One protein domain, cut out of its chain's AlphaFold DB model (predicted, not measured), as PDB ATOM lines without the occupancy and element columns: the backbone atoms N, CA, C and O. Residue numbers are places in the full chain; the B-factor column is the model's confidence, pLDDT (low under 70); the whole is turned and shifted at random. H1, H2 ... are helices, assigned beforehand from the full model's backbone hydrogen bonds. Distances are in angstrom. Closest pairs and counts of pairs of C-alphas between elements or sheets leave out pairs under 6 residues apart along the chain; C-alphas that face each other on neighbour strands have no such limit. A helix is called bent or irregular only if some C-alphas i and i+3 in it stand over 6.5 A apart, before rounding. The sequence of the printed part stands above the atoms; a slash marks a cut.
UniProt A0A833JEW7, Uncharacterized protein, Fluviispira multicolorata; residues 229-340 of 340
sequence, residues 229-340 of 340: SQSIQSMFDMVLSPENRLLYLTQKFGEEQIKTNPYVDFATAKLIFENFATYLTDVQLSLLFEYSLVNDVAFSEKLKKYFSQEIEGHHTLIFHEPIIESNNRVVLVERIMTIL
ATOM      1  N   SER A 229       7.505  -6.761  -1.556       93.06
ATOM      2  CA  SER A 229       8.685  -6.471  -0.741       93.06
ATOM      3  C   SER A 229       9.885  -6.050  -1.592       93.06
ATOM      4  O   SER A 229      10.549  -5.069  -1.265       93.06
ATOM      5  N   GLN A 230      10.131  -6.728  -2.715       92.19
ATOM      6  CA  GLN A 230      11.280  -6.458  -3.580       92.19
ATOM      7  C   GLN A 230      11.238  -5.044  -4.179       92.19
ATOM      8  O   GLN A 230      12.249  -4.336  -4.185       92.19
ATOM      9  N   SER A 231      10.078  -4.607  -4.667       90.00
ATOM     10  CA  SER A 231       9.897  -3.268  -5.229       90.00
ATOM     11  C   SER A 231      10.060  -2.178  -4.175       90.00
ATOM     12  O   SER A 231      10.781  -1.212  -4.425       90.00
ATOM     13  N   ILE A 232       9.482  -2.345  -2.981       95.00
ATOM     14  CA  ILE A 232       9.640  -1.384  -1.882       95.00
ATOM     15  C   ILE A 232      11.095  -1.279  -1.424       95.00
ATOM     16  O   ILE A 232      11.597  -0.167  -1.253       95.00
ATOM     17  N   GLN A 233      11.794  -2.405  -1.281       93.31
ATOM     18  CA  GLN A 233      13.214  -2.409  -0.929       93.31
ATOM     19  C   GLN A 233      14.044  -1.675  -1.991       93.31
ATOM     20  O   GLN A 233      14.844  -0.805  -1.656       93.31
ATOM     21  N   SER A 234      13.786  -1.930  -3.279       91.06
ATOM     22  CA  SER A 234      14.469  -1.224  -4.368       91.06
ATOM     23  C   SER A 234      14.191   0.285  -4.359       91.06
ATOM     24  O   SER A 234      15.110   1.082  -4.553       91.06
ATOM     25  N   MET A 235      12.945   0.699  -4.103       92.50
ATOM     26  CA  MET A 235      12.575   2.112  -3.968       92.50
ATOM     27  C   MET A 235      13.292   2.776  -2.792       92.50
ATOM     28  O   MET A 235      13.762   3.907  -2.927       92.50
ATOM     29  N   PHE A 236      13.399   2.077  -1.662       93.44
ATOM     30  CA  PHE A 236      14.107   2.555  -0.483       93.44
ATOM     31  C   PHE A 236      15.592   2.794  -0.788       93.44
ATOM     32  O   PHE A 236      16.096   3.895  -0.558       93.44
ATOM     33  N   ASP A 237      16.261   1.825  -1.415       89.06
ATOM     34  CA  ASP A 237      17.689   1.913  -1.752       89.06
ATOM     35  C   ASP A 237      18.005   3.042  -2.756       89.06
ATOM     36  O   ASP A 237      19.130   3.550  -2.831       89.06
ATOM     37  N   MET A 238      17.015   3.487  -3.542       87.31
ATOM     38  CA  MET A 238      17.172   4.658  -4.413       87.31
ATOM     39  C   MET A 238      17.268   5.971  -3.633       87.31
ATOM     40  O   MET A 238      17.977   6.877  -4.083       87.31
ATOM     41  N   VAL A 239      16.558   6.088  -2.507       89.69
ATOM     42  CA  VAL A 239      16.428   7.338  -1.738       89.69
ATOM     43  C   VAL A 239      17.362   7.408  -0.536       89.69
ATOM     44  O   VAL A 239      17.819   8.500  -0.192       89.69
ATOM     45  N   LEU A 240      17.696   6.260   0.054       87.81
ATOM     46  CA  LEU A 240      18.717   6.102   1.082       87.81
ATOM     47  C   LEU A 240      19.576   4.895   0.737       87.81
ATOM     48  O   LEU A 240      19.071   3.783   0.664       87.81
ATOM     49  N   SER A 241      20.880   5.109   0.570       78.94
ATOM     50  CA  SER A 241      21.804   4.021   0.264       78.94
ATOM     51  C   SER A 241      22.981   3.980   1.244       78.94
ATOM     52  O   SER A 241      23.426   5.039   1.723       78.94
ATOM     53  N   PRO A 242      23.515   2.782   1.548       70.81
ATOM     54  CA  PRO A 242      24.703   2.637   2.382       70.81
ATOM     55  C   PRO A 242      25.927   3.370   1.817       70.81
ATOM     56  O   PRO A 242      26.709   3.924   2.586       70.81
ATOM     57  N   GLU A 243      26.084   3.445   0.489       70.56
ATOM     58  CA  GLU A 243      27.244   4.099  -0.137       70.56
ATOM     59  C   GLU A 243      27.283   5.609   0.138       70.56
ATOM     60  O   GLU A 243      28.353   6.204   0.266       70.56
ATOM     61  N   ASN A 244      26.111   6.234   0.256       72.62
ATOM     62  CA  ASN A 244      25.971   7.672   0.481       72.62
ATOM     63  C   ASN A 244      26.037   8.062   1.966       72.62
ATOM     64  O   ASN A 244      26.259   9.231   2.290       72.62
ATOM     65  N   ARG A 245      25.882   7.080   2.860       72.25
ATOM     66  CA  ARG A 245      25.762   7.246   4.312       72.25
ATOM     67  C   ARG A 245      26.923   7.999   4.943       72.25
ATOM     68  O   ARG A 245      26.698   9.029   5.571       72.25
ATOM     69  N   LEU A 246      28.157   7.512   4.781       68.12
ATOM     70  CA  LEU A 246      29.313   8.095   5.472       68.12
ATOM     71  C   LEU A 246      29.527   9.554   5.059       68.12
ATOM     72  O   LEU A 246      29.679  10.417   5.918       68.12
ATOM     73  N   LEU A 247      29.498   9.831   3.754       69.94
ATOM     74  CA  LEU A 247      29.677  11.180   3.216       69.94
ATOM     75  C   LEU A 247      28.591  12.136   3.720       69.94
ATOM     76  O   LEU A 247      28.905  13.254   4.121       69.94
ATOM     77  N   TYR A 248      27.333  11.687   3.737       75.44
ATOM     78  CA  TYR A 248      26.210  12.504   4.183       75.44
ATOM     79  C   TYR A 248      26.292  12.824   5.678       75.44
ATOM     80  O   TYR A 248      26.197  13.986   6.075       75.44
ATOM     81  N   LEU A 249      26.507  11.803   6.512       70.06
ATOM     82  CA  LEU A 249      26.613  11.982   7.958       70.06
ATOM     83  C   LEU A 249      27.844  12.833   8.305       70.06
ATOM     84  O   LEU A 249      27.738  13.762   9.098       70.06
ATOM     85  N   THR A 250      28.981  12.616   7.640       66.38
ATOM     86  CA  THR A 250      30.191  13.426   7.865       66.38
ATOM     87  C   THR A 250      29.974  14.894   7.489       66.38
ATOM     88  O   THR A 250      30.395  15.765   8.238       66.38
ATOM     89  N   GLN A 251      29.264  15.202   6.395       70.56
ATOM     90  CA  GLN A 251      28.895  16.588   6.056       70.56
ATOM     91  C   GLN A 251      27.975  17.240   7.093       70.56
ATOM     92  O   GLN A 251      28.040  18.448   7.297       70.56
ATOM     93  N   LYS A 252      27.077  16.469   7.713       70.06
ATOM     94  CA  LYS A 252      26.144  16.990   8.719       70.06
ATOM     95  C   LYS A 252      26.783  17.170  10.092       70.06
ATOM     96  O   LYS A 252      26.392  18.082  10.814       70.06
ATOM     97  N   PHE A 253      27.743  16.319  10.442       66.50
ATOM     98  CA  PHE A 253      28.413  16.344  11.739       66.50
ATOM     99  C   PHE A 253      29.786  17.031  11.726       66.50
ATOM    100  O   PHE A 253      30.281  17.353  12.799       66.50
ATOM    101  N   GLY A 254      30.419  17.247  10.575       59.28
ATOM    102  CA  GLY A 254      31.741  17.869  10.455       59.28
ATOM    103  C   GLY A 254      31.699  19.346  10.044       59.28
ATOM    104  O   GLY A 254      30.685  19.847   9.570       59.28
ATOM    105  N   GLU A 255      32.835  20.035  10.195       52.75
ATOM    106  CA  GLU A 255      33.062  21.401   9.679       52.75
ATOM    107  C   GLU A 255      33.577  21.412   8.222       52.75
ATOM    108  O   GLU A 255      33.730  22.470   7.610       52.75
ATOM    109  N   GLU A 256      33.849  20.240   7.634       53.72
ATOM    110  CA  GLU A 256      34.427  20.130   6.294       53.72
ATOM    111  C   GLU A 256      33.375  20.213   5.180       53.72
ATOM    112  O   GLU A 256      32.460  19.394   5.063       53.72
ATOM    113  N   GLN A 257      33.569  21.167   4.265       55.59
ATOM    114  CA  GLN A 257      32.843  21.208   2.999       55.59
ATOM    115  C   GLN A 257      33.355  20.111   2.054       55.59
ATOM    116  O   GLN A 257      34.277  20.315   1.262       55.59
ATOM    117  N   ILE A 258      32.739  18.928   2.100       59.38
ATOM    118  CA  ILE A 258      33.021  17.871   1.123       59.38
ATOM    119  C   ILE A 258      32.456  18.285  -0.248       59.38
ATOM    120  O   ILE A 258      31.265  18.571  -0.379       59.38
ATOM    121  N   LYS A 259      33.295  18.272  -1.296       57.16
ATOM    122  CA  LYS A 259      32.934  18.681  -2.676       57.16
ATOM    123  C   LYS A 259      31.812  17.846  -3.313       57.16
ATOM    124  O   LYS A 259      31.164  18.298  -4.255       57.16
ATOM    125  N   THR A 260      31.595  16.622  -2.843       61.69
ATOM    126  CA  THR A 260      30.557  15.713  -3.337       61.69
ATOM    127  C   THR A 260      29.380  15.684  -2.374       61.69
ATOM    128  O   THR A 260      29.505  15.163  -1.274       61.69
ATOM    129  N   ASN A 261      28.229  16.215  -2.797       64.69
ATOM    130  CA  ASN A 261      26.976  16.070  -2.059       64.69
ATOM    131  C   ASN A 261      26.278  14.759  -2.486       64.69
ATOM    132  O   ASN A 261      25.856  14.677  -3.659       64.69
ATOM    133  N   PRO A 262      26.241  13.727  -1.618       70.88
ATOM    134  CA  PRO A 262      25.539  12.480  -1.895       70.88
ATOM    135  C   PRO A 262      24.027  12.725  -1.975       70.88
ATOM    136  O   PRO A 262      23.490  13.600  -1.300       70.88
ATOM    137  N   TYR A 263      23.329  11.969  -2.823       77.31
ATOM    138  CA  TYR A 263      21.872  12.080  -2.899       77.31
ATOM    139  C   TYR A 263      21.232  11.321  -1.740       77.31
ATOM    140  O   TYR A 263      21.468  10.121  -1.584       77.31
ATOM    141  N   VAL A 264      20.433  12.034  -0.953       84.19
ATOM    142  CA  VAL A 264      19.727  11.528   0.221       84.19
ATOM    143  C   VAL A 264      18.355  12.185   0.257       84.19
ATOM    144  O   VAL A 264      18.264  13.412   0.289       84.19
ATOM    145  N   ASP A 265      17.300  11.374   0.288       88.25
ATOM    146  CA  ASP A 265      15.919  11.837   0.439       88.25
ATOM    147  C   ASP A 265      15.254  11.134   1.632       88.25
ATOM    148  O   ASP A 265      14.491  10.174   1.509       88.25
ATOM    149  N   PHE A 266      15.596  11.627   2.825       90.44
ATOM    150  CA  PHE A 266      15.101  11.095   4.094       90.44
ATOM    151  C   PHE A 266      13.572  11.177   4.213       90.44
ATOM    152  O   PHE A 266      12.948  10.268   4.755       90.44
ATOM    153  N   ALA A 267      12.954  12.237   3.685       92.62
ATOM    154  CA  ALA A 267      11.509  12.407   3.766       92.62
ATOM    155  C   ALA A 267      10.770  11.320   2.971       92.62
ATOM    156  O   ALA A 267       9.779  10.769   3.450       92.62
ATOM    157  N   THR A 268      11.286  10.955   1.795       92.69
ATOM    158  CA  THR A 268      10.724   9.854   1.006       92.69
ATOM    159  C   THR A 268      10.942   8.506   1.689       92.69
ATOM    160  O   THR A 268      10.028   7.687   1.727       92.69
ATOM    161  N   ALA A 269      12.107   8.279   2.296       93.81
ATOM    162  CA  ALA A 269      12.368   7.046   3.036       93.81
ATOM    163  C   ALA A 269      11.473   6.888   4.277       93.81
ATOM    164  O   ALA A 269      10.949   5.804   4.531       93.81
ATOM    165  N   LYS A 270      11.229   7.983   5.007       94.94
ATOM    166  CA  LYS A 270      10.248   8.033   6.098       94.94
ATOM    167  C   LYS A 270       8.846   7.668   5.601       94.94
ATOM    168  O   LYS A 270       8.182   6.843   6.222       94.94
ATOM    169  N   LEU A 271       8.421   8.220   4.462       94.88
ATOM    170  CA  LEU A 271       7.125   7.909   3.855       94.88
ATOM    171  C   LEU A 271       7.002   6.427   3.454       94.88
ATOM    172  O   LEU A 271       5.940   5.830   3.645       94.88
ATOM    173  N   ILE A 272       8.075   5.824   2.928       95.00
ATOM    174  CA  ILE A 272       8.123   4.385   2.624       95.00
ATOM    175  C   ILE A 272       7.912   3.570   3.904       95.00
ATOM    176  O   ILE A 272       7.039   2.704   3.929       95.00
ATOM    177  N   PHE A 273       8.645   3.877   4.981       94.75
ATOM    178  CA  PHE A 273       8.482   3.201   6.271       94.75
ATOM    179  C   PHE A 273       7.046   3.307   6.802       94.75
ATOM    180  O   PHE A 273       6.463   2.308   7.210       94.75
ATOM    181  N   GLU A 274       6.438   4.492   6.749       93.19
ATOM    182  CA  GLU A 274       5.082   4.706   7.270       93.19
ATOM    183  C   GLU A 274       4.001   3.883   6.554       93.19
ATOM    184  O   GLU A 274       2.957   3.614   7.146       93.19
ATOM    185  N   ASN A 275       4.250   3.448   5.314       94.19
ATOM    186  CA  ASN A 275       3.297   2.662   4.528       94.19
ATOM    187  C   ASN A 275       3.652   1.170   4.432       94.19
ATOM    188  O   ASN A 275       2.744   0.342   4.293       94.19
ATOM    189  N   PHE A 276       4.945   0.831   4.504       94.94
ATOM    190  CA  PHE A 276       5.483  -0.489   4.161       94.94
ATOM    191  C   PHE A 276       6.606  -0.961   5.101       94.94
ATOM    192  O   PHE A 276       7.517  -1.659   4.663       94.94
ATOM    193  N   ALA A 277       6.565  -0.601   6.390       91.06
ATOM    194  CA  ALA A 277       7.585  -0.992   7.375       91.06
ATOM    195  C   ALA A 277       7.934  -2.494   7.343       91.06
ATOM    196  O   ALA A 277       9.107  -2.849   7.351       91.06
ATOM    197  N   THR A 278       6.929  -3.365   7.213       90.62
ATOM    198  CA  THR A 278       7.088  -4.832   7.184       90.62
ATOM    199  C   THR A 278       7.806  -5.363   5.943       90.62
ATOM    200  O   THR A 278       8.133  -6.544   5.886       90.62
ATOM    201  N   TYR A 279       7.998  -4.540   4.910       93.69
ATOM    202  CA  TYR A 279       8.714  -4.924   3.690       93.69
ATOM    203  C   TYR A 279      10.193  -4.534   3.738       93.69
ATOM    204  O   TYR A 279      10.961  -4.988   2.890       93.69
ATOM    205  N   LEU A 280      10.599  -3.703   4.700       90.44
ATOM    206  CA  LEU A 280      11.979  -3.263   4.847       90.44
ATOM    207  C   LEU A 280      12.808  -4.307   5.594       90.44
ATOM    208  O   LEU A 280      12.336  -4.957   6.522       90.44
ATOM    209  N   THR A 281      14.064  -4.441   5.182       87.75
ATOM    210  CA  THR A 281      15.040  -5.296   5.867       87.75
ATOM    211  C   THR A 281      15.612  -4.602   7.102       87.75
ATOM    212  O   THR A 281      15.643  -3.371   7.171       87.75
ATOM    213  N   ASP A 282      16.169  -5.373   8.037       80.81
ATOM    214  CA  ASP A 282      16.846  -4.836   9.231       80.81
ATOM    215  C   ASP A 282      17.965  -3.845   8.882       80.81
ATOM    216  O   ASP A 282      18.169  -2.847   9.574       80.81
ATOM    217  N   VAL A 283      18.661  -4.082   7.766       81.62
ATOM    218  CA  VAL A 283      19.700  -3.198   7.219       81.62
ATOM    219  C   VAL A 283      19.120  -1.838   6.827       81.62
ATOM    220  O   VAL A 283      19.641  -0.795   7.219       81.62
ATOM    221  N   GLN A 284      18.015  -1.829   6.083       88.00
ATOM    222  CA  GLN A 284      17.353  -0.598   5.640       88.00
ATOM    223  C   GLN A 284      16.718   0.160   6.805       88.00
ATOM    224  O   GLN A 284      16.785   1.388   6.862       88.00
ATOM    225  N   LEU A 285      16.147  -0.567   7.762       86.81
ATOM    226  CA  LEU A 285      15.600  -0.005   8.991       86.81
ATOM    227  C   LEU A 285      16.688   0.629   9.868       86.81
ATOM    228  O   LEU A 285      16.513   1.751  10.347       86.81
ATOM    229  N   SER A 286      17.832  -0.043  10.021       80.81
ATOM    230  CA  SER A 286      18.998   0.491  10.734       80.81
ATOM    231  C   SER A 286      19.536   1.744  10.045       80.81
ATOM    232  O   SER A 286      19.767   2.762  10.697       80.81
ATOM    233  N   LEU A 287      19.645   1.716   8.711       84.94
ATOM    234  CA  LEU A 287      20.032   2.880   7.920       84.94
ATOM    235  C   LEU A 287      19.063   4.049   8.154       84.94
ATOM    236  O   LEU A 287      19.494   5.158   8.458       84.94
ATOM    237  N   LEU A 288      17.752   3.812   8.068       89.50
ATOM    238  CA  LEU A 288      16.741   4.845   8.301       89.50
ATOM    239  C   LEU A 288      16.864   5.466   9.697       89.50
ATOM    240  O   LEU A 288      16.756   6.687   9.833       89.50
ATOM    241  N   PHE A 289      17.106   4.638  10.715       85.06
ATOM    242  CA  PHE A 289      17.283   5.092  12.089       85.06
ATOM    243  C   PHE A 289      18.462   6.058  12.217       85.06
ATOM    244  O   PHE A 289      18.303   7.159  12.741       85.06
ATOM    245  N   GLU A 290      19.616   5.723  11.659       80.00
ATOM    246  CA  GLU A 290      20.796   6.589  11.727       80.00
ATOM    247  C   GLU A 290      20.587   7.928  11.016       80.00
ATOM    248  O   GLU A 290      20.958   8.979  11.538       80.00
ATOM    249  N   TYR A 291      19.935   7.920   9.849       85.44
ATOM    250  CA  TYR A 291      19.558   9.161   9.173       85.44
ATOM    251  C   TYR A 291      18.517   9.960   9.975       85.44
ATOM    252  O   TYR A 291      18.544  11.193   9.938       85.44
ATOM    253  N   SER A 292      17.626   9.294  10.716       86.88
ATOM    254  CA  SER A 292      16.612   9.959  11.542       86.88
ATOM    255  C   SER A 292      17.198  10.679  12.753       86.88
ATOM    256  O   SER A 292      16.748  11.780  13.047       86.88
ATOM    257  N   LEU A 293      18.260  10.157  13.376       80.94
ATOM    258  CA  LEU A 293      18.944  10.834  14.489       80.94
ATOM    259  C   LEU A 293      19.430  12.242  14.110       80.94
ATOM    260  O   LEU A 293      19.517  13.125  14.959       80.94
ATOM    261  N   VAL A 294      19.724  12.457  12.826       79.69
ATOM    262  CA  VAL A 294      20.202  13.742  12.298       79.69
ATOM    263  C   VAL A 294      19.067  14.626  11.791       79.69
ATOM    264  O   VAL A 294      19.160  15.851  11.857       79.69
ATOM    265  N   ASN A 295      18.019  14.027  11.224       82.75
ATOM    266  CA  ASN A 295      16.992  14.761  10.487       82.75
ATOM    267  C   ASN A 295      15.675  14.938  11.260       82.75
ATOM    268  O   ASN A 295      14.963  15.904  10.999       82.75
ATOM    269  N   ASP A 296      15.325  14.020  12.166       88.44
ATOM    270  CA  ASP A 296      14.042  13.987  12.880       88.44
ATOM    271  C   ASP A 296      14.119  13.081  14.130       88.44
ATOM    272  O   ASP A 296      13.829  11.883  14.080       88.44
ATOM    273  N   VAL A 297      14.485  13.674  15.272       83.19
ATOM    274  CA  VAL A 297      14.632  12.970  16.564       83.19
ATOM    275  C   VAL A 297      13.303  12.380  17.063       83.19
ATOM    276  O   VAL A 297      13.267  11.334  17.705       83.19
ATOM    277  N   ALA A 298      12.166  13.007  16.752       87.69
ATOM    278  CA  ALA A 298      10.872  12.445  17.138       87.69
ATOM    279  C   ALA A 298      10.579  11.149  16.361       87.69
ATOM    280  O   ALA A 298      10.015  10.195  16.903       87.69
ATOM    281  N   PHE A 299      10.986  11.096  15.091       90.38
ATOM    282  CA  PHE A 299      10.877   9.889  14.282       90.38
ATOM    283  C   PHE A 299      11.879   8.800  14.689       90.38
ATOM    284  O   PHE A 299      11.514   7.624  14.657       90.38
ATOM    285  N   SER A 300      13.087   9.152  15.143       82.38
ATOM    286  CA  SER A 300      14.041   8.158  15.661       82.38
ATOM    287  C   SER A 300      13.484   7.420  16.882       82.38
ATOM    288  O   SER A 300      13.575   6.196  16.962       82.38
ATOM    289  N   GLU A 301      12.803   8.128  17.786       81.31
ATOM    290  CA  GLU A 301      12.105   7.510  18.921       81.31
ATOM    291  C   GLU A 301      10.961   6.581  18.482       81.31
ATOM    292  O   GLU A 301      10.738   5.525  19.081       81.31
ATOM    293  N   LYS A 302      10.244   6.926  17.403       86.62
ATOM    294  CA  LYS A 302       9.221   6.048  16.809       86.62
ATOM    295  C   LYS A 302       9.840   4.756  16.263       86.62
ATOM    296  O   LYS A 302       9.299   3.682  16.519       86.62
ATOM    297  N   LEU A 303      10.968   4.845  15.555       83.88
ATOM    298  CA  LEU A 303      11.698   3.676  15.046       83.88
ATOM    299  C   LEU A 303      12.225   2.794  16.181       83.88
ATOM    300  O   LEU A 303      12.054   1.581  16.145       83.88
ATOM    301  N   LYS A 304      12.779   3.404  17.233       79.19
ATOM    302  CA  LYS A 304      13.250   2.690  18.427       79.19
ATOM    303  C   LYS A 304      12.134   1.874  19.085       79.19
ATOM    304  O   LYS A 304      12.346   0.717  19.441       79.19
ATOM    305  N   LYS A 305      10.929   2.448  19.198       80.31
ATOM    306  CA  LYS A 305       9.743   1.728  19.688       80.31
ATOM    307  C   LYS A 305       9.338   0.584  18.761       80.31
ATOM    308  O   LYS A 305       9.089  -0.510  19.256       80.31
ATOM    309  N   TYR A 306       9.323   0.816  17.448       79.94
ATOM    310  CA  TYR A 306       9.032  -0.223  16.456       79.94
ATOM    311  C   TYR A 306       9.979  -1.427  16.607       79.94
ATOM    312  O   TYR A 306       9.512  -2.556  16.731       79.94
ATOM    313  N   PHE A 307      11.292  -1.195  16.730       73.69
ATOM    314  CA  PHE A 307      12.273  -2.268  16.948       73.69
ATOM    315  C   PHE A 307      12.022  -3.058  18.232       73.69
ATOM    316  O   PHE A 307      12.142  -4.276  18.229       73.69
ATOM    317  N   SER A 308      11.633  -2.385  19.319       67.62
ATOM    318  CA  SER A 308      11.358  -3.053  20.598       67.62
ATOM    319  C   SER A 308      10.092  -3.917  20.613       67.62
ATOM    320  O   SER A 308       9.921  -4.707  21.537       67.62
ATOM    321  N   GLN A 309       9.192  -3.736  19.642       66.56
ATOM    322  CA  GLN A 309       7.876  -4.383  19.606       66.56
ATOM    323  C   GLN A 309       7.768  -5.469  18.531       66.56
ATOM    324  O   GLN A 309       7.107  -6.472  18.767       66.56
ATOM    325  N   GLU A 310       8.399  -5.273  17.372       58.28
ATOM    326  CA  GLU A 310       8.181  -6.106  16.176       58.28
ATOM    327  C   GLU A 310       9.361  -7.032  15.845       58.28
ATOM    328  O   GLU A 310       9.201  -7.989  15.091       58.28
ATOM    329  N   ILE A 311      10.551  -6.781  16.401       55.25
ATOM    330  CA  ILE A 311      11.738  -7.606  16.158       55.25
ATOM    331  C   ILE A 311      11.984  -8.453  17.413       55.25
ATOM    332  O   ILE A 311      12.522  -7.971  18.409       55.25
ATOM    333  N   GLU A 312      11.556  -9.720  17.390       43.22
ATOM    334  CA  GLU A 312      11.910 -10.706  18.420       43.22
ATOM    335  C   GLU A 312      13.422 -10.951  18.395       43.22
ATOM    336  O   GLU A 312      13.940 -11.798  17.672       43.22
ATOM    337  N   GLY A 313      14.152 -10.181  19.190       41.97
ATOM    338  CA  GLY A 313      15.588 -10.334  19.339       41.97
ATOM    339  C   GLY A 313      16.253  -8.987  19.517       41.97
ATOM    340  O   GLY A 313      16.031  -8.055  18.751       41.97
ATOM    341  N   HIS A 314      17.101  -8.892  20.537       38.44
ATOM    342  CA  HIS A 314      18.064  -7.816  20.710       38.44
ATOM    343  C   HIS A 314      19.034  -7.782  19.519       38.44
ATOM    344  O   HIS A 314      20.185  -8.199  19.630       38.44
ATOM    345  N   HIS A 315      18.586  -7.301  18.365       41.00
ATOM    346  CA  HIS A 315      19.484  -6.927  17.297       41.00
ATOM    347  C   HIS A 315      20.101  -5.603  17.714       41.00
ATOM    348  O   HIS A 315      19.486  -4.538  17.653       41.00
ATOM    349  N   THR A 316      21.326  -5.717  18.224       42.41
ATOM    350  CA  THR A 316      22.348  -4.679  18.187       42.41
ATOM    351  C   THR A 316      22.086  -3.837  16.950       42.41
ATOM    352  O   THR A 316      22.106  -4.399  15.856       42.41
ATOM    353  N   LEU A 317      21.785  -2.543  17.112       44.31
ATOM    354  CA  LEU A 317      21.834  -1.582  16.012       44.31
ATOM    355  C   LEU A 317      23.121  -1.895  15.256       44.31
ATOM    356  O   LEU A 317      24.211  -1.683  15.799       44.31
ATOM    357  N   ILE A 318      23.011  -2.534  14.088       41.66
ATOM    358  CA  ILE A 318      24.187  -2.894  13.317       41.66
ATOM    359  C   ILE A 318      24.628  -1.566  12.741       41.66
ATOM    360  O   ILE A 318      24.190  -1.150  11.671       41.66
ATOM    361  N   PHE A 319      25.472  -0.873  13.499       45.50
ATOM    362  CA  PHE A 319      26.317   0.163  12.964       45.50
ATOM    363  C   PHE A 319      27.071  -0.510  11.830       45.50
ATOM    364  O   PHE A 319      27.995  -1.285  12.065       45.50
ATOM    365  N   HIS A 320      26.632  -0.278  10.595       42.22
ATOM    366  CA  HIS A 320      27.382  -0.734   9.440       42.22
ATOM    367  C   HIS A 320      28.763  -0.097   9.558       42.22
ATOM    368  O   HIS A 320      28.898   1.117   9.419       42.22
ATOM    369  N   GLU A 321      29.788  -0.861   9.915       37.09
ATOM    370  CA  GLU A 321      31.139  -0.321   9.973       37.09
ATOM    371  C   GLU A 321      31.555   0.054   8.544       37.09
ATOM    372  O   GLU A 321      31.567  -0.809   7.662       37.09
ATOM    373  N   PRO A 322      31.875   1.327   8.252       40.41
ATOM    374  CA  PRO A 322      32.486   1.661   6.981       40.41
ATOM    375  C   PRO A 322      33.930   1.151   7.005       40.41
ATOM    376  O   PRO A 322      34.725   1.560   7.853       40.41
ATOM    377  N   ILE A 323      34.285   0.292   6.050       39.59
ATOM    378  CA  ILE A 323      35.672  -0.104   5.778       39.59
ATOM    379  C   ILE A 323      36.378   1.075   5.088       39.59
ATOM    380  O   ILE A 323      36.600   1.027   3.886       39.59
ATOM    381  N   ILE A 324      36.669   2.166   5.811       41.81
ATOM    382  CA  ILE A 324      37.653   3.192   5.412       41.81
ATOM    383  C   ILE A 324      38.293   3.794   6.677       41.81
ATOM    384  O   ILE A 324      37.618   4.401   7.509       41.81
ATOM    385  N   GLU A 325      39.612   3.644   6.802       41.41
ATOM    386  CA  GLU A 325      40.449   4.189   7.877       41.41
ATOM    387  C   GLU A 325      40.540   5.727   7.789       41.41
ATOM    388  O   GLU A 325      41.257   6.268   6.951       41.41
ATOM    389  N   SER A 326      39.824   6.469   8.642       48.09
ATOM    390  CA  SER A 326      40.139   7.886   8.895       48.09
ATOM    391  C   SER A 326      39.628   8.367  10.260       48.09
ATOM    392  O   SER A 326      38.586   7.915  10.739       48.09
ATOM    393  N   ASN A 327      40.348   9.318  10.872       49.03
ATOM    394  CA  ASN A 327      40.047   9.937  12.177       49.03
ATOM    395  C   ASN A 327      38.629  10.536  12.284       49.03
ATOM    396  O   ASN A 327      38.095  10.658  13.385       49.03
ATOM    397  N   ASN A 328      37.978  10.832  11.156       45.78
ATOM    398  CA  ASN A 328      36.594  11.312  11.108       45.78
ATOM    399  C   ASN A 328      35.577  10.265  11.619       45.78
ATOM    400  O   ASN A 328      34.487  10.639  12.052       45.78
ATOM    401  N   ARG A 329      35.941   8.967  11.640       52.62
ATOM    402  CA  ARG A 329      35.136   7.874  12.223       52.62
ATOM    403  C   ARG A 329      34.901   8.069  13.718       52.62
ATOM    404  O   ARG A 329      33.771   7.922  14.169       52.62
ATOM    405  N   VAL A 330      35.958   8.367  14.472       49.34
ATOM    406  CA  VAL A 330      35.901   8.419  15.942       49.34
ATOM    407  C   VAL A 330      34.980   9.551  16.380       49.34
ATOM    408  O   VAL A 330      34.059   9.313  17.145       49.34
ATOM    409  N   VAL A 331      35.118  10.730  15.772       48.09
ATOM    410  CA  VAL A 331      34.286  11.901  16.086       48.09
ATOM    411  C   VAL A 331      32.811  11.682  15.727       48.09
ATOM    412  O   VAL A 331      31.928  12.097  16.475       48.09
ATOM    413  N   LEU A 332      32.516  11.027  14.597       47.09
ATOM    414  CA  LEU A 332      31.139  10.727  14.193       47.09
ATOM    415  C   LEU A 332      30.490   9.685  15.116       47.09
ATOM    416  O   LEU A 332      29.356   9.877  15.549       47.09
ATOM    417  N   VAL A 333      31.210   8.605  15.433       49.50
ATOM    418  CA  VAL A 333      30.734   7.560  16.349       49.50
ATOM    419  C   VAL A 333      30.558   8.125  17.758       49.50
ATOM    420  O   VAL A 333      29.505   7.919  18.346       49.50
ATOM    421  N   GLU A 334      31.513   8.901  18.273       45.97
ATOM    422  CA  GLU A 334      31.397   9.573  19.574       45.97
ATOM    423  C   GLU A 334      30.196  10.522  19.619       45.97
ATOM    424  O   GLU A 334      29.444  10.508  20.590       45.97
ATOM    425  N   ARG A 335      29.943  11.299  18.556       47.31
ATOM    426  CA  ARG A 335      28.770  12.187  18.492       47.31
ATOM    427  C   ARG A 335      27.452  11.423  18.440       47.31
ATOM    428  O   ARG A 335      26.529  11.803  19.150       47.31
ATOM    429  N   ILE A 336      27.359  10.344  17.659       47.72
ATOM    430  CA  ILE A 336      26.157   9.496  17.636       47.72
ATOM    431  C   ILE A 336      25.939   8.842  19.009       47.72
ATOM    432  O   ILE A 336      24.824   8.865  19.517       47.72
ATOM    433  N   MET A 337      27.002   8.348  19.648       45.12
ATOM    434  CA  MET A 337      26.960   7.767  20.996       45.12
ATOM    435  C   MET A 337      26.672   8.787  22.105       45.12
ATOM    436  O   MET A 337      26.285   8.382  23.189       45.12
ATOM    437  N   THR A 338      26.872  10.086  21.859       39.59
ATOM    438  CA  THR A 338      26.507  11.162  22.802       39.59
ATOM    439  C   THR A 338      25.040  11.584  22.644       39.59
ATOM    440  O   THR A 338      24.461  12.159  23.563       39.59
ATOM    441  N   ILE A 339      24.448  11.359  21.465       42.72
ATOM    442  CA  ILE A 339      23.030  11.639  21.181       42.72
ATOM    443  C   ILE A 339      22.128  10.504  21.693       42.72
ATOM    444  O   ILE A 339      21.000  10.775  22.107       42.72
ATOM    445  N   LEU A 340      22.611   9.258  21.631       37.69
ATOM    446  CA  LEU A 340      21.979   8.069  22.220       37.69
ATOM    447  C   LEU A 340      22.147   8.041  23.743       37.69
ATOM    448  O   LEU A 340      21.204   7.536  24.400       37.69
TER     449      LEU A 340
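This is residues 229 to 340 of the 340 residues of an uncharacterized protein of Fluviispira multicolorata (UniProt A0A833JEW7). The helix H4 makes the core: H3 and H5 fold back along it as helical hairpins, and H2 packs along it too. H1 packs along H3, while H6 lies crosswise, packed on residues 249 to 253 of H2. The printed part has 112 residues with six named helices, H1 to H6 in chain order, and no named strand; its class is all helix, and the helix packing is mostly aligned. It is compact, with a radius of gyration of the C-alphas of 14.0 A, and spans 36 by 27 by 26 A.

Begin at H4, residues 282 to 295, the hub, which touches four other helices. Its residues 289 to 293 touch H5, residues 297 to 310, in a hairpin at a shallow tilt of 23 degrees; the closest C-alphas, of Ser 292 and Ser 300, are 5.2 A apart. H3, residues 266 to 279, makes another hairpin with H4 at a shallow tilt of 30 degrees, with the C-alphas of Phe 266 and Tyr 291 closest at 7.0 A. H3 and H5 are near each other. H2, residues 242 to 253, touches H4 at a shallow tilt of 20 degrees, the same way, closest at the C-alphas of Pro 242 and Leu 287, 7.2 A. H1, residues 229 to 239, touches H3 at a shallow tilt of 14 degrees, opposite ways; look at the C-alphas of Ser 229 and Tyr 279, the closest at 4.7 A. H1 and H4 only just touch, with 3 pairs of C-alphas within 8 A, the closest those of Phe 236 and Gln 284 at 7.6 A. H6, residues 328 to 339, touches H2 about perpendicular at 74 degrees, with the C-alphas of Phe 253 and Leu 332 closest at 6.7 A. H1 and H6 are apart. Every O i to N i+4 pair is within hydrogen-bond range in H5 and H6, against 6 of 7 in H1, 6 of 8 in H2, 8 of 10 in H3 and 9 of 10 in H4.

Find C-alpha 229 at (8.685, -6.471, -0.741); from there H1 runs 15.9 A. H2 is 17.0 A long and irregular, with C-alphas 243 and 246 7.2 A apart; H3 is 17.3 A long and irregular, with C-alphas 275 and 278 8.8 A apart. H4 runs 19.6 A from C-alpha 282 at (16.846, -4.836, 9.231), and H5 runs 20.1 A. H6 runs 16.9 A to C-alpha 339 at (23.030, 11.639, 21.181).

The C-alphas farthest apart, of Lys 259 and Glu 312, are 41.8 A apart. The printed part has no cut. The long links are residues 254 to 265 and 311 to 327. Low confidence, pLDDT under 70, includes residues 253 to 261 and 308 to 340.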